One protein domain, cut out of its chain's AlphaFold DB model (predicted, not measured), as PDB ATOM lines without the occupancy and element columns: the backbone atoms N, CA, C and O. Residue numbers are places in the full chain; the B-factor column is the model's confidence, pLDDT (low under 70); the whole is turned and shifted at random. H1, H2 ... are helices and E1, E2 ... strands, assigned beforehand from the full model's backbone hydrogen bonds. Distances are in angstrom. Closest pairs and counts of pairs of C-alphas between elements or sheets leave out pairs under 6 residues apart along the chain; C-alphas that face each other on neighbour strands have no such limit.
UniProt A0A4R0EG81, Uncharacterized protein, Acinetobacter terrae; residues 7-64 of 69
ATOM      1  N   LEU A   7     161.569 127.959  88.808       91.44
ATOM      2  CA  LEU A   7     161.858 127.350  90.104       91.44
ATOM      3  C   LEU A   7     160.540 126.954  90.770       91.44
ATOM      4  O   LEU A   7     159.726 127.834  91.024       91.44
ATOM      5  N   ASN A   8     160.386 125.688  91.141       91.75
ATOM      6  CA  ASN A   8     159.367 125.230  92.082       91.75
ATOM      7  C   ASN A   8     160.042 124.970  93.451       91.75
ATOM      8  O   ASN A   8     161.213 124.573  93.538       91.75
ATOM      9  N   SER A   9     159.330 125.293  94.533       88.94
ATOM     10  CA  SER A   9     159.728 124.958  95.895       88.94
ATOM     11  C   SER A   9     158.558 124.356  96.661       88.94
ATOM     12  O   SER A   9     157.564 125.046  96.888       88.94
ATOM     13  N   GLU A  10     158.746 123.148  97.169       85.88
ATOM     14  CA  GLU A  10     157.754 122.449  97.981       85.88
ATOM     15  C   GLU A  10     158.284 122.277  99.401       85.88
ATOM     16  O   GLU A  10     159.468 121.991  99.608       85.88
ATOM     17  N   THR A  11     157.416 122.447 100.393       81.81
ATOM     18  CA  THR A  11     157.737 122.102 101.781       81.81
ATOM     19  C   THR A  11     157.185 120.716 102.052       81.81
ATOM     20  O   THR A  11     155.974 120.520 102.038       81.81
ATOM     21  N   ILE A  12     158.076 119.762 102.300       77.75
ATOM     22  CA  ILE A  12     157.715 118.402 102.682       77.75
ATOM     23  C   ILE A  12     157.855 118.309 104.196       77.75
ATOM     24  O   ILE A  12     158.939 118.546 104.735       77.75
ATOM     25  N   ASN A  13     156.758 117.978 104.867       75.50
ATOM     26  CA  ASN A  13     156.759 117.659 106.287       75.50
ATOM     27  C   ASN A  13     156.862 116.145 106.424       75.50
ATOM     28  O   ASN A  13     156.021 115.414 105.901       75.50
ATOM     29  N   TYR A  14     157.907 115.690 107.099       65.62
ATOM     30  CA  TYR A  14     158.002 114.318 107.558       65.62
ATOM     31  C   TYR A  14     157.483 114.293 108.990       65.62
ATOM     32  O   TYR A  14     158.112 114.854 109.889       65.62
ATOM     33  N   GLU A  15     156.316 113.689 109.173       62.81
ATOM     34  CA  GLU A  15     155.795 113.340 110.488       62.81
ATOM     35  C   GLU A  15     156.147 111.879 110.748       62.81
ATOM     36  O   GLU A  15     156.016 111.024 109.870       62.81
ATOM     37  N   SER A  16     156.697 111.618 111.925       60.38
ATOM     38  CA  SER A  16     157.108 110.282 112.315       60.38
ATOM     39  C   SER A  16     155.978 109.596 113.082       60.38
ATOM     40  O   SER A  16     155.531 110.126 114.098       60.38
ATOM     41  N   ASP A  17     155.531 108.433 112.601       55.94
ATOM     42  CA  ASP A  17     154.475 107.612 113.216       55.94
ATOM     43  C   ASP A  17     154.999 106.855 114.457       55.94
ATOM     44  O   ASP A  17     155.053 105.623 114.483       55.94
ATOM     45  N   TYR A  18     155.424 107.580 115.496       58.12
ATOM     46  CA  TYR A  18     155.802 106.989 116.785       58.12
ATOM     47  C   TYR A  18     154.681 107.137 117.822       58.12
ATOM     48  O   TYR A  18     154.002 108.159 117.900       58.12
ATOM     49  N   TRP A  19     154.486 106.088 118.627       63.19
ATOM     50  CA  TRP A  19     153.432 106.008 119.649       63.19
ATOM     51  C   TRP A  19     153.765 106.786 120.934       63.19
ATOM     52  O   TRP A  19     152.862 107.072 121.720       63.19
ATOM     53  N   GLU A  20     155.032 107.157 121.153       56.19
ATOM     54  CA  GLU A  20     155.463 107.971 122.291       56.19
ATOM     55  C   GLU A  20     155.735 109.423 121.871       56.19
ATOM     56  O   GLU A  20     156.521 109.708 120.970       56.19
ATOM     57  N   VAL A  21     155.106 110.373 122.573       58.69
ATOM     58  CA  VAL A  21     155.166 111.819 122.272       58.69
ATOM     59  C   VAL A  21     156.603 112.371 122.299       58.69
ATOM     60  O   VAL A  21     156.901 113.348 121.616       58.69
ATOM     61  N   SER A  22     157.508 111.738 123.050       59.53
ATOM     62  CA  SER A  22     158.932 112.095 123.131       59.53
ATOM     63  C   SER A  22     159.750 111.765 121.877       59.53
ATOM     64  O   SER A  22     160.857 112.283 121.747       59.53
ATOM     65  N   GLU A  23     159.233 110.937 120.966       53.28
ATOM     66  CA  GLU A  23     159.921 110.510 119.735       53.28
ATOM     67  C   GLU A  23     159.408 111.231 118.475       53.28
ATOM     68  O   GLU A  23     159.936 111.037 117.377       53.28
ATOM     69  N   ILE A  24     158.401 112.104 118.620       57.69
ATOM     70  CA  ILE A  24     157.853 112.881 117.507       57.69
ATOM     71  C   ILE A  24     158.887 113.920 117.068       57.69
ATOM     72  O   ILE A  24     159.032 114.994 117.656       57.69
ATOM     73  N   SER A  25     159.597 113.605 115.989       58.09
ATOM     74  CA  SER A  25     160.393 114.565 115.232       58.09
ATOM     75  C   SER A  25     159.601 114.997 114.001       58.09
ATOM     76  O   SER A  25     159.354 114.212 113.090       58.09
ATOM     77  N   ALA A  26     159.162 116.255 113.991       59.91
ATOM     78  CA  ALA A  26     158.628 116.886 112.793       59.91
ATOM     79  C   ALA A  26     159.796 117.539 112.043       59.91
ATOM     80  O   ALA A  26     160.334 118.561 112.479       59.91
ATOM     81  N   GLU A  27     160.222 116.939 110.932       68.56
ATOM     82  CA  GLU A  27     161.231 117.530 110.053       68.56
ATOM     83  C   GLU A  27     160.551 118.163 108.834       68.56
ATOM     84  O   GLU A  27     160.066 117.472 107.939       68.56
ATOM     85  N   SER A  28     160.572 119.492 108.753       70.81
ATOM     86  CA  SER A  28     160.195 120.210 107.533       70.81
ATOM     87  C   SER A  28     161.419 120.392 106.635       70.81
ATOM     88  O   SER A  28     162.373 121.088 106.996       70.81
ATOM     89  N   LYS A  29     161.401 119.801 105.436       78.44
ATOM     90  CA  LYS A  29     162.457 119.957 104.422       78.44
ATOM     91  C   LYS A  29     161.897 120.642 103.180       78.44
ATOM     92  O   LYS A  29     160.878 120.239 102.633       78.44
ATOM     93  N   THR A  30     162.585 121.681 102.708       83.69
ATOM     94  CA  THR A  30     162.247 122.332 101.434       83.69
ATOM     95  C   THR A  30     162.917 121.598 100.280       83.69
ATOM     96  O   THR A  30     164.147 121.510 100.231       83.69
ATOM     97  N   ARG A  31     162.119 121.112  99.329       87.00
ATOM     98  CA  ARG A  31     162.586 120.524  98.075       87.00
ATOM     99  C   ARG A  31     162.527 121.566  96.964       87.00
ATOM    100  O   ARG A  31     161.579 122.340  96.886       87.00
ATOM    101  N   TYR A  32     163.549 121.577  96.112       90.62
ATOM    102  CA  TYR A  32     163.596 122.433  94.930       90.62
ATOM    103  C   TYR A  32     163.567 121.588  93.663       90.62
ATOM    104  O   TYR A  32     164.248 120.561  93.580       90.62
ATOM    105  N   SER A  33     162.827 122.058  92.669       91.56
ATOM    106  CA  SER A  33     162.748 121.465  91.334       91.56
ATOM    107  C   SER A  33     162.708 122.565  90.269       91.56
ATOM    108  O   SER A  33     162.430 123.732  90.557       91.56
ATOM    109  N   TRP A  34     163.074 122.202  89.040       92.06
ATOM    110  CA  TRP A  34     162.919 123.057  87.864       92.06
ATOM    111  C   TRP A  34     161.733 122.526  87.061       92.06
ATOM    112  O   TRP A  34     161.746 121.357  86.680       92.06
ATOM    113  N   THR A  35     160.720 123.359  86.844       90.44
ATOM    114  CA  THR A  35     159.462 122.998  86.174       90.44
ATOM    115  C   THR A  35     159.176 123.951  85.015       90.44
ATOM    116  O   THR A  35     159.600 125.108  85.034       90.44
ATOM    117  N   ASP A  36     158.508 123.479  83.972       90.69
ATOM    118  CA  ASP A  36     157.932 124.311  82.910       90.69
ATOM    119  C   ASP A  36     156.501 124.771  83.235       90.69
ATOM    120  O   ASP A  36     155.994 125.687  82.580       90.69
ATOM    121  N   ASP A  37     155.895 124.207  84.284       88.19
ATOM    122  CA  ASP A  37     154.583 124.601  84.775       88.19
ATOM    123  C   ASP A  37     154.641 125.955  85.501       88.19
ATOM    124  O   ASP A  37     155.358 126.161  86.489       88.19
ATOM    125  N   LYS A  38     153.861 126.909  84.991       81.44
ATOM    126  CA  LYS A  38     153.765 128.254  85.560       81.44
ATOM    127  C   LYS A  38     152.946 128.288  86.844       81.44
ATOM    128  O   LYS A  38     153.222 129.151  87.676       81.44
ATOM    129  N   ASP A  39     151.992 127.380  87.021       85.06
ATOM    130  CA  ASP A  39     151.122 127.358  88.199       85.06
ATOM    131  C   ASP A  39     151.862 126.820  89.431       85.06
ATOM    132  O   ASP A  39     151.632 127.273  90.552       85.06
ATOM    133  N   GLU A  40     152.845 125.943  89.224       85.06
ATOM    134  CA  GLU A  40     153.715 125.423  90.287       85.06
ATOM    135  C   GLU A  40     154.970 126.283  90.530       85.06
ATOM    136  O   GLU A  40     155.855 125.948  91.328       85.06
ATOM    137  N   THR A  41     155.088 127.407  89.825       88.06
ATOM    138  CA  THR A  41     156.267 128.261  89.913       88.06
ATOM    139  C   THR A  41     156.260 129.092  91.190       88.06
ATOM    140  O   THR A  41     155.313 129.804  91.521       88.06
ATOM    141  N   LYS A  42     157.406 129.113  91.870       87.75
ATOM    142  CA  LYS A  42     157.658 130.029  92.974       87.75
ATOM    143  C   LYS A  42     157.674 131.475  92.477       87.75
ATOM    144  O   LYS A  42     158.584 131.885  91.754       87.75
ATOM    145  N   THR A  43     156.718 132.265  92.950       89.19
ATOM    146  CA  THR A  43     156.649 133.707  92.707       89.19
ATOM    147  C   THR A  43     157.289 134.495  93.850       89.19
ATOM    148  O   THR A  43     157.404 134.024  94.986       89.19
ATOM    149  N   PHE A  44     157.751 135.704  93.534       88.38
ATOM    150  CA  PHE A  44     158.320 136.638  94.500       88.38
ATOM    151  C   PHE A  44     157.548 137.959  94.453       88.38
ATOM    152  O   PHE A  44     157.161 138.376  93.360       88.38
ATOM    153  N   PRO A  45     157.351 138.641  95.597       88.94
ATOM    154  CA  PRO A  45     156.648 139.925  95.638       88.94
ATOM    155  C   PRO A  45     157.367 141.022  94.849       88.94
ATOM    156  O   PRO A  45     156.733 141.936  94.328       88.94
ATOM    157  N   SER A  46     158.697 140.939  94.761       92.12
ATOM    158  CA  SER A  46     159.522 141.878  94.013       92.12
ATOM    159  C   SER A  46     160.731 141.199  93.368       92.12
ATOM    160  O   SER A  46     161.190 140.134  93.795       92.12
ATOM    161  N   TYR A  47     161.299 141.865  92.362       90.81
ATOM    162  CA  TYR A  47     162.568 141.457  91.755       90.81
ATOM    163  C   TYR A  47     163.706 141.408  92.790       90.81
ATOM    164  O   TYR A  47     164.510 140.475  92.794       90.81
ATOM    165  N   SER A  48     163.749 142.375  93.711       92.81
ATOM    166  CA  SER A  48     164.753 142.447  94.782       92.81
ATOM    167  C   SER A  48     164.688 141.245  95.728       92.81
ATOM    168  O   SER A  48     165.729 140.734  96.155       92.81
ATOM    169  N   ASP A  49     163.482 140.746  96.014       92.12
ATOM    170  CA  ASP A  49     163.287 139.541  96.823       92.12
ATOM    171  C   ASP A  49     163.796 138.299  96.093       92.12
ATOM    172  O   ASP A  49     164.532 137.501  96.680       92.12
ATOM    173  N   ALA A  50     163.484 138.166  94.799       91.12
ATOM    174  CA  ALA A  50     164.001 137.084  93.962       91.12
ATOM    175  C   ALA A  50     165.539 137.113  93.891       91.12
ATOM    176  O   ALA A  50     166.196 136.077  94.028       91.12
ATOM    177  N   MET A  51     166.124 138.309  93.755       92.56
ATOM    178  CA  MET A  51     167.573 138.521  93.709       92.56
ATOM    179  C   MET A  51     168.240 138.118  95.011       92.56
ATOM    180  O   MET A  51     169.183 137.326  95.007       92.56
ATOM    181  N   THR A  52     167.711 138.592  96.133       93.25
ATOM    182  CA  THR A  52     168.215 138.235  97.460       93.25
ATOM    183  C   THR A  52     168.088 136.733  97.710       93.25
ATOM    184  O   THR A  52     168.997 136.103  98.257       93.25
ATOM    185  N   TYR A  53     166.973 136.135  97.290       91.56
ATOM    186  CA  TYR A  53     166.719 134.709  97.446       91.56
ATOM    187  C   TYR A  53     167.728 133.848  96.683       91.56
ATOM    188  O   TYR A  53     168.274 132.895  97.257       91.56
ATOM    189  N   LEU A  54     167.986 134.192  95.418       91.12
ATOM    190  CA  LEU A  54     168.943 133.497  94.565       91.12
ATOM    191  C   LEU A  54     170.383 133.731  95.038       91.12
ATOM    192  O   LEU A  54     171.148 132.776  95.142       91.12
ATOM    193  N   ALA A  55     170.741 134.962  95.417       90.44
ATOM    194  CA  ALA A  55     172.074 135.299  95.919       90.44
ATOM    195  C   ALA A  55     172.452 134.462  97.151       90.44
ATOM    196  O   ALA A  55     173.545 133.891  97.197       90.44
ATOM    197  N   LYS A  56     171.519 134.291  98.101       91.00
ATOM    198  CA  LYS A  56     171.702 133.445  99.296       91.00
ATOM    199  C   LYS A  56     171.966 131.972  98.964       91.00
ATOM    200  O   LYS A  56     172.602 131.276  99.751       91.00
ATOM    201  N   ARG A  57     171.486 131.491  97.816       89.81
ATOM    202  CA  ARG A  57     171.575 130.083  97.386       89.81
ATOM    203  C   ARG A  57     172.548 129.860  96.231       89.81
ATOM    204  O   ARG A  57     172.751 128.721  95.830       89.81
ATOM    205  N   SER A  58     173.208 130.912  95.753       84.88
ATOM    206  CA  SER A  58     174.129 130.891  94.606       84.88
ATOM    207  C   SER A  58     175.265 129.867  94.725       84.88
ATOM    208  O   SER A  58     175.714 129.321  93.722       84.88
ATOM    209  N   LYS A  59     175.708 129.569  95.955       87.50
ATOM    210  CA  LYS A  59     176.757 128.574  96.236       87.50
ATOM    211  C   LYS A  59     176.287 127.123  96.093       87.50
ATOM    212  O   LYS A  59     177.117 126.222  96.037       87.50
ATOM    213  N   GLN A  60     174.979 126.876  96.057       89.56
ATOM    214  CA  GLN A  60     174.426 125.535  95.914       89.56
ATOM    215  C   GLN A  60     174.439 125.124  94.436       89.56
ATOM    216  O   GLN A  60     173.961 125.857  93.569       89.56
ATOM    217  N   SER A  61     174.944 123.924  94.146       90.50
ATOM    218  CA  SER A  61     175.077 123.392  92.780       90.50
ATOM    219  C   SER A  61     173.758 123.389  92.001       90.50
ATOM    220  O   SER A  61     173.751 123.667  90.802       90.50
ATOM    221  N   PHE A  62     172.639 123.152  92.689       90.12
ATOM    222  CA  PHE A  62     171.296 123.188  92.115       90.12
ATOM    223  C   PHE A  62     170.981 124.528  91.423       90.12
ATOM    224  O   PHE A  62     170.483 124.545  90.293       90.12
ATOM    225  N   PHE A  63     171.352 125.639  92.067       90.38
ATOM    226  CA  PHE A  63     171.102 127.010  91.610       90.38
ATOM    227  C   PHE A  63     172.193 127.551  90.678       90.38
ATOM    228  O   PHE A  63     172.084 128.670  90.180       90.38
ATOM    229  N   LYS A  64     173.245 126.771  90.395       89.38
ATOM    230  CA  LYS A  64     174.292 127.183  89.458       89.38
ATOM    231  C   LYS A  64     173.695 127.399  88.063       89.38
ATOM    232  O   LYS A  64     173.053 126.492  87.527       89.38
TER     233      LYS A  64
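This is residues 7 to 64 of the 69 residues of an uncharacterized protein of Acinetobacter terrae (UniProt A0A4R0EG81). A long two-stranded hairpin, E1 and E2, makes the length of this model, with the tip of its loop, residues 18 to 23, sticking out at one end, and one short helix, H1, lies off to the side of the strands, toward the end away from that loop. The 58 printed residues hold E1, E2 and H1 in that order, the sheet E1 - E2 is antiparallel, and the class is mixed, with under half of the residues in named elements. The whole is only just extended, close to loose, with a radius of gyration of the C-alphas of 15.7 A and spans of 46 by 25 by 23 A.

Find C-alpha 7 at (161.858, 127.350, 90.104); from there E1, residues 7 to 14, runs 22.1 A. E2, residues 27 to 35, runs 24.6 A. H1, residues 47 to 57, runs 15.6 A to C-alpha 57 at (171.575, 130.083, 97.386).

Look between E1 and E2, a hairpin at 154 degrees: N 10 and O 31 are within hydrogen-bond range at 3.0 A. E1 and H1 are apart. In H1, 6 of 7 O i to N i+4 pairs are within range.

The C-alphas farthest apart, of Trp 19 and Tyr 47, are 46.0 A apart. The printed part has no cut, and both links are long. Residues 14 to 27 have pLDDT under 70.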